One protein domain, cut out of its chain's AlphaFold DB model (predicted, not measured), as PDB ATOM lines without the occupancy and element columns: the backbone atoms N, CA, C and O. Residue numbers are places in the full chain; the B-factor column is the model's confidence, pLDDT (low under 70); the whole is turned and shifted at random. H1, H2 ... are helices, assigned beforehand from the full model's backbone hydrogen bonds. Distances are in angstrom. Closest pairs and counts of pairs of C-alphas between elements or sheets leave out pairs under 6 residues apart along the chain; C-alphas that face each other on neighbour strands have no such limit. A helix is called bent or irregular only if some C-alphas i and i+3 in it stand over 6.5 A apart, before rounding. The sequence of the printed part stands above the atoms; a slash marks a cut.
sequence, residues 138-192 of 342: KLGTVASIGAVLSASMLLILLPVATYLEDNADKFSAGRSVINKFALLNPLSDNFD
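Overview. This is residues 138 to 192 of the 342 residues of an uncharacterized protein of Pseudoalteromonas luteoviolacea NCIMB 1942 (UniProt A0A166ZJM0). One long helix, H1, makes the length of a rod-like outline, and the short helix H2 packs steeply across its last turns, where residues 161 to 165 meet it. The other end of the long helix sticks out: residues 138 to 153, of which 139 to 153 belong to H1, stand free. The printed part has 55 residues with two named helices, H1 then H2, and no named strand; the class is all helix. The whole is loose, with a radius of gyration of the C-alphas of 14.4 A, and spans 47 by 21 by 15 A.

Arrangement. H1, residues 139 to 166, touches H2, residues 175 to 184, with its residues 161 to 165 alone. Their closest C-alphas are those of Glu 165 and Ile 178, 6.2 A apart. Their lines stand at a steep tilt of 58 degrees, and they run opposite ways. Their centres are 17.6 A apart. In the backbones, 23 of 24 O i to N i+4 pairs of H1 and 5 of 6 of H2 are within hydrogen-bond range.

Along the chain. H1 has 28 residues and runs 40.5 A from C-alpha 139 at (-4.723, 37.215, 27.727) to C-alpha 166 at (-1.145, -3.049, 25.511). A short link of 8 residues follows. H2 has 10 residues and measures 14.4 A from its first to its last C-alpha; it ends with C-alpha 184 at (5.878, 9.426, 21.175). Neither helix is bent or irregular.

Size, cuts and confidence. The two C-alphas farthest apart are those of Lys 138 and Asp 169, at 47.0 A. Without the stretch that stands free, the body has 39 residues and spans 24 by 20 by 13 A. The printed part has no cut. The mean pLDDT of the printed part is 81.6, and residue 173 alone is under 70.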
ATOM      1  N   LYS A 138      -9.120  38.273  29.476       84.06
ATOM      2  CA  LYS A 138      -7.721  38.696  29.626       84.06
ATOM      3  C   LYS A 138      -6.781  37.641  29.036       84.06
ATOM      4  O   LYS A 138      -6.973  36.451  29.270       84.06
ATOM      5  N   LEU A 139      -5.721  38.087  28.360       78.12
ATOM      6  CA  LEU A 139      -4.723  37.215  27.727       78.12
ATOM      7  C   LEU A 139      -4.189  36.134  28.681       78.12
ATOM      8  O   LEU A 139      -4.141  34.966  28.309       78.12
ATOM      9  N   GLY A 140      -3.862  36.507  29.926       80.31
ATOM     10  CA  GLY A 140      -3.379  35.566  30.942       80.31
ATOM     11  C   GLY A 140      -4.381  34.456  31.274       80.31
ATOM     12  O   GLY A 140      -3.984  33.311  31.448       80.31
ATOM     13  N   THR A 141      -5.682  34.765  31.276       84.94
ATOM     14  CA  THR A 141      -6.748  33.774  31.486       84.94
ATOM     15  C   THR A 141      -6.888  32.839  30.286       84.94
ATOM     16  O   THR A 141      -7.058  31.636  30.456       84.94
ATOM     17  N   VAL A 142      -6.793  33.364  29.061       81.44
ATOM     18  CA  VAL A 142      -6.835  32.517  27.858       81.44
ATOM     19  C   VAL A 142      -5.622  31.581  27.824       81.44
ATOM     20  O   VAL A 142      -5.776  30.386  27.575       81.44
ATOM     21  N   ALA A 143      -4.434  32.097  28.153       80.56
ATOM     22  CA  ALA A 143      -3.213  31.306  28.256       80.56
ATOM     23  C   ALA A 143      -3.317  30.221  29.342       80.56
ATOM     24  O   ALA A 143      -2.959  29.075  29.082       80.56
ATOM     25  N   SER A 144      -3.867  30.537  30.523       85.31
ATOM     26  CA  SER A 144      -4.052  29.545  31.590       85.31
ATOM     27  C   SER A 144      -5.051  28.455  31.202       85.31
ATOM     28  O   SER A 144      -4.798  27.286  31.472       85.31
ATOM     29  N   ILE A 145      -6.154  28.805  30.528       86.06
ATOM     30  CA  ILE A 145      -7.115  27.818  30.006       86.06
ATOM     31  C   ILE A 145      -6.421  26.895  29.000       86.06
ATOM     32  O   ILE A 145      -6.549  25.678  29.101       86.06
ATOM     33  N   GLY A 146      -5.653  27.459  28.062       83.12
ATOM     34  CA  GLY A 146      -4.892  26.682  27.084       83.12
ATOM     35  C   GLY A 146      -3.876  25.740  27.736       83.12
ATOM     36  O   GLY A 146      -3.783  24.577  27.344       83.12
ATOM     37  N   ALA A 147      -3.164  26.209  28.764       83.94
ATOM     38  CA  ALA A 147      -2.208  25.404  29.520       83.94
ATOM     39  C   ALA A 147      -2.892  24.253  30.272       83.94
ATOM     40  O   ALA A 147      -2.445  23.113  30.170       83.94
ATOM     41  N   VAL A 148      -4.004  24.527  30.964       88.06
ATOM     42  CA  VAL A 148      -4.786  23.503  31.674       88.06
ATOM     43  C   VAL A 148      -5.331  22.468  30.695       88.06
ATOM     44  O   VAL A 148      -5.131  21.281  30.918       88.06
ATOM     45  N   LEU A 149      -5.946  22.888  29.586       86.12
ATOM     46  CA  LEU A 149      -6.458  21.963  28.572       86.12
ATOM     47  C   LEU A 149      -5.348  21.097  27.974       86.12
ATOM     48  O   LEU A 149      -5.538  19.895  27.825       86.12
ATOM     49  N   SER A 150      -4.187  21.683  27.675       82.44
ATOM     50  CA  SER A 150      -3.041  20.939  27.140       82.44
ATOM     51  C   SER A 150      -2.506  19.927  28.156       82.44
ATOM     52  O   SER A 150      -2.263  18.775  27.801       82.44
ATOM     53  N   ALA A 151      -2.384  20.323  29.427       86.44
ATOM     54  CA  ALA A 151      -1.953  19.441  30.507       86.44
ATOM     55  C   ALA A 151      -2.964  18.313  30.758       86.44
ATOM     56  O   ALA A 151      -2.574  17.153  30.835       86.44
ATOM     57  N   SER A 152      -4.263  18.618  30.820       87.38
ATOM     58  CA  SER A 152      -5.325  17.615  30.954       87.38
ATOM     59  C   SER A 152      -5.353  16.661  29.766       87.38
ATOM     60  O   SER A 152      -5.485  15.456  29.955       87.38
ATOM     61  N   MET A 153      -5.189  17.176  28.545       85.44
ATOM     62  CA  MET A 153      -5.130  16.346  27.346       85.44
ATOM     63  C   MET A 153      -3.921  15.414  27.394       85.44
ATOM     64  O   MET A 153      -4.074  14.236  27.112       85.44
ATOM     65  N   LEU A 154      -2.753  15.893  27.829       83.50
ATOM     66  CA  LEU A 154      -1.566  15.059  28.019       83.50
ATOM     67  C   LEU A 154      -1.777  13.997  29.115       83.50
ATOM     68  O   LEU A 154      -1.483  12.828  28.892       83.50
ATOM     69  N   LEU A 155      -2.369  14.369  30.255       85.94
ATOM     70  CA  LEU A 155      -2.686  13.447  31.354       85.94
ATOM     71  C   LEU A 155      -3.694  12.359  30.969       85.94
ATOM     72  O   LEU A 155      -3.647  11.276  31.538       85.94
ATOM     73  N   ILE A 156      -4.603  12.633  30.030       86.44
ATOM     74  CA  ILE A 156      -5.559  11.643  29.513       86.44
ATOM     75  C   ILE A 156      -4.927  10.817  28.389       86.44
ATOM     76  O   ILE A 156      -5.081   9.599  28.355       86.44
ATOM     77  N   LEU A 157      -4.213  11.464  27.465       83.69
ATOM     78  CA  LEU A 157      -3.632  10.804  26.301       83.69
ATOM     79  C   LEU A 157      -2.530   9.822  26.683       83.69
ATOM     80  O   LEU A 157      -2.430   8.796  26.027       83.69
ATOM     81  N   LEU A 158      -1.734  10.098  27.720       82.44
ATOM     82  CA  LEU A 158      -0.649   9.205  28.132       82.44
ATOM     83  C   LEU A 158      -1.168   7.825  28.601       82.44
ATOM     84  O   LEU A 158      -0.781   6.830  27.991       82.44
ATOM     85  N   PRO A 159      -2.101   7.715  29.574       83.88
ATOM     86  CA  PRO A 159      -2.686   6.426  29.953       83.88
ATOM     87  C   PRO A 159      -3.480   5.761  28.830       83.88
ATOM     88  O   PRO A 159      -3.436   4.542  28.684       83.88
ATOM     89  N   VAL A 160      -4.212   6.545  28.025       83.00
ATOM     90  CA  VAL A 160      -4.961   6.007  26.879       83.00
ATOM     91  C   VAL A 160      -4.005   5.427  25.840       83.00
ATOM     92  O   VAL A 160      -4.282   4.361  25.303       83.00
ATOM     93  N   ALA A 161      -2.876   6.084  25.576       78.62
ATOM     94  CA  ALA A 161      -1.858   5.580  24.665       78.62
ATOM     95  C   ALA A 161      -1.258   4.266  25.175       78.62
ATOM     96  O   ALA A 161      -1.196   3.316  24.402       78.62
ATOM     97  N   THR A 162      -0.908   4.182  26.464       81.75
ATOM     98  CA  THR A 162      -0.420   2.936  27.080       81.75
ATOM     99  C   THR A 162      -1.461   1.817  26.976       81.75
ATOM    100  O   THR A 162      -1.156   0.733  26.496       81.75
ATOM    101  N   TYR A 163      -2.730   2.093  27.298       84.06
ATOM    102  CA  TYR A 163      -3.805   1.108  27.150       84.06
ATOM    103  C   TYR A 163      -3.985   0.631  25.699       84.06
ATOM    104  O   TYR A 163      -4.206  -0.555  25.452       84.06
ATOM    105  N   LEU A 164      -3.929   1.549  24.727       82.75
ATOM    106  CA  LEU A 164      -4.055   1.213  23.309       82.75
ATOM    107  C   LEU A 164      -2.873   0.376  22.814       82.75
ATOM    108  O   LEU A 164      -3.075  -0.495  21.971       82.75
ATOM    109  N   GLU A 165      -1.673   0.628  23.329       80.44
ATOM    110  CA  GLU A 165      -0.470  -0.152  23.039       80.44
ATOM    111  C   GLU A 165      -0.581  -1.584  23.580       80.44
ATOM    112  O   GLU A 165      -0.446  -2.531  22.803       80.44
ATOM    113  N   ASP A 166      -0.955  -1.743  24.854       83.62
ATOM    114  CA  ASP A 166      -1.145  -3.049  25.511       83.62
ATOM    115  C   ASP A 166      -2.207  -3.924  24.824       83.62
ATOM    116  O   ASP A 166      -2.259  -5.139  25.014       83.62
ATOM    117  N   ASN A 167      -3.091  -3.303  24.040       83.56
ATOM    118  CA  ASN A 167      -4.192  -3.953  23.334       83.56
ATOM    119  C   ASN A 167      -4.085  -3.793  21.807       83.56
ATOM    120  O   ASN A 167      -5.080  -3.967  21.098       83.56
ATOM    121  N   ALA A 168      -2.910  -3.439  21.272       80.06
ATOM    122  CA  ALA A 168      -2.726  -3.136  19.850       80.06
ATOM    123  C   ALA A 168      -3.042  -4.326  18.923       80.06
ATOM    124  O   ALA A 168      -3.386  -4.137  17.754       80.06
ATOM    125  N   ASP A 169      -2.939  -5.552  19.434       80.19
ATOM    126  CA  ASP A 169      -3.325  -6.802  18.775       80.19
ATOM    127  C   ASP A 169      -4.844  -6.921  18.549       80.19
ATOM    128  O   ASP A 169      -5.276  -7.520  17.563       80.19
ATOM    129  N   LYS A 170      -5.656  -6.285  19.403       82.25
ATOM    130  CA  LYS A 170      -7.128  -6.265  19.314       82.25
ATOM    131  C   LYS A 170      -7.656  -5.218  18.330       82.25
ATOM    132  O   LYS A 170      -8.812  -5.300  17.913       82.25
ATOM    133  N   PHE A 171      -6.825  -4.257  17.919       77.38
ATOM    134  CA  PHE A 171      -7.193  -3.177  17.000       77.38
ATOM    135  C   PHE A 171      -6.516  -3.352  15.634       77.38
ATOM    136  O   PHE A 171      -5.496  -2.733  15.328       77.38
ATOM    137  N   SER A 172      -7.107  -4.183  14.768       70.62
ATOM    138  CA  SER A 172      -6.600  -4.407  13.403       70.62
ATOM    139  C   SER A 172      -6.601  -3.123  12.558       70.62
ATOM    140  O   SER A 172      -5.634  -2.835  11.848       70.62
ATOM    141  N   ALA A 173      -7.646  -2.302  12.688       65.44
ATOM    142  CA  ALA A 173      -7.707  -0.954  12.141       65.44
ATOM    143  C   ALA A 173      -7.104   0.041  13.143       65.44
ATOM    144  O   ALA A 173      -7.617   0.214  14.243       65.44
ATOM    145  N   GLY A 174      -6.016   0.714  12.760       70.25
ATOM    146  CA  GLY A 174      -5.379   1.743  13.593       70.25
ATOM    147  C   GLY A 174      -4.075   1.323  14.267       70.25
ATOM    148  O   GLY A 174      -3.391   2.192  14.802       70.25
ATOM    149  N   ARG A 175      -3.646   0.059  14.143       76.31
ATOM    150  CA  ARG A 175      -2.347  -0.418  14.657       76.31
ATOM    151  C   ARG A 175      -1.162   0.458  14.234       76.31
ATOM    152  O   ARG A 175      -0.293   0.751  15.041       76.31
ATOM    153  N   SER A 176      -1.153   0.965  12.998       76.56
ATOM    154  CA  SER A 176      -0.116   1.907  12.536       76.56
ATOM    155  C   SER A 176      -0.118   3.241  13.295       76.56
ATOM    156  O   SER A 176       0.947   3.824  13.494       76.56
ATOM    157  N   VAL A 177      -1.289   3.737  13.699       78.25
ATOM    158  CA  VAL A 177      -1.426   4.975  14.476       78.25
ATOM    159  C   VAL A 177      -1.009   4.723  15.922       78.25
ATOM    160  O   VAL A 177      -0.215   5.491  16.450       78.25
ATOM    161  N   ILE A 178      -1.461   3.614  16.515       80.25
ATOM    162  CA  ILE A 178      -1.090   3.181  17.871       80.25
ATOM    163  C   ILE A 178       0.429   3.011  17.983       80.25
ATOM    164  O   ILE A 178       1.045   3.634  18.840       80.25
ATOM    165  N   ASN A 179       1.054   2.290  17.048       78.88
ATOM    166  CA  ASN A 179       2.508   2.114  17.028       78.88
ATOM    167  C   ASN A 179       3.252   3.454  16.908       78.88
ATOM    168  O   ASN A 179       4.294   3.632  17.524       78.88
ATOM    169  N   LYS A 180       2.732   4.422  16.138       76.94
ATOM    170  CA  LYS A 180       3.331   5.769  16.071       76.94
ATOM    171  C   LYS A 180       3.178   6.547  17.376       76.94
ATOM    172  O   LYS A 180       4.076   7.309  17.716       76.94
ATOM    173  N   PHE A 181       2.062   6.384  18.083       78.94
ATOM    174  CA  PHE A 181       1.860   6.997  19.394       78.94
ATOM    175  C   PHE A 181       2.754   6.379  20.467       78.94
ATOM    176  O   PHE A 181       3.270   7.132  21.284       78.94
ATOM    177  N   ALA A 182       2.995   5.066  20.430       80.62
ATOM    178  CA  ALA A 182       3.937   4.392  21.327       80.62
ATOM    179  C   ALA A 182       5.339   5.024  21.242       80.62
ATOM    180  O   ALA A 182       5.904   5.412  22.258       80.62
ATOM    181  N   LEU A 183       5.828   5.300  20.023       82.75
ATOM    182  CA  LEU A 183       7.110   5.992  19.817       82.75
ATOM    183  C   LEU A 183       7.155   7.411  20.430       82.75
ATOM    184  O   LEU A 183       8.237   7.911  20.725       82.75
ATOM    185  N   LEU A 184       6.003   8.078  20.593       80.88
ATOM    186  CA  LEU A 184       5.878   9.426  21.175       80.88
ATOM    187  C   LEU A 184       5.599   9.418  22.684       80.88
ATOM    188  O   LEU A 184       5.715  10.468  23.318       80.88
ATOM    189  N   ASN A 185       5.177   8.286  23.250       82.25
ATOM    190  CA  ASN A 185       4.740   8.183  24.636       82.25
ATOM    191  C   ASN A 185       5.947   7.930  25.552       82.25
ATOM    192  O   ASN A 185       6.478   6.826  25.519       82.25
ATOM    193  N   PRO A 186       6.362   8.875  26.414       82.94
ATOM    194  CA  PRO A 186       7.498   8.675  27.317       82.94
ATOM    195  C   PRO A 186       7.287   7.562  28.358       82.94
ATOM    196  O   PRO A 186       8.233   7.208  29.051       82.94
ATOM    197  N   LEU A 187       6.064   7.035  28.501       84.00
ATOM    198  CA  LEU A 187       5.744   5.893  29.365       84.00
ATOM    199  C   LEU A 187       5.730   4.547  28.618       84.00
ATOM    200  O   LEU A 187       5.420   3.533  29.232       84.00
ATOM    201  N   SER A 188       5.990   4.537  27.309       82.50
ATOM    202  CA  SER A 188       6.033   3.323  26.491       82.50
ATOM    203  C   SER A 188       7.429   2.702  26.506       82.50
ATOM    204  O   SER A 188       8.428   3.415  26.394       82.50
ATOM    205  N   ASP A 189       7.498   1.370  26.531       81.31
ATOM    206  CA  ASP A 189       8.750   0.627  26.334       81.31
ATOM    207  C   ASP A 189       9.338   0.842  24.926       81.31
ATOM    208  O   ASP A 189      10.538   0.684  24.709       81.31
ATOM    209  N   ASN A 190       8.496   1.242  23.966       81.81
ATOM    210  CA  ASN A 190       8.881   1.563  22.595       81.81
ATOM    211  C   ASN A 190       9.168   3.060  22.390       81.81
ATOM    212  O   ASN A 190       9.257   3.505  21.244       81.81
ATOM    213  N   PHE A 191       9.281   3.860  23.456       86.12
ATOM    214  CA  PHE A 191       9.553   5.289  23.333       86.12
ATOM    215  C   PHE A 191      10.862   5.549  22.579       86.12
ATOM    216  O   PHE A 191      11.957   5.239  23.046       86.12
ATOM    217  N   ASP A 192      10.749   6.184  21.417       84.56
ATOM    218  CA  ASP A 192      11.890   6.616  20.621       84.56
ATOM    219  C   ASP A 192      11.508   7.902  19.893       84.56
ATOM    220  O   ASP A 192      10.950   7.902  18.791       84.56
TER     221      ASP A 192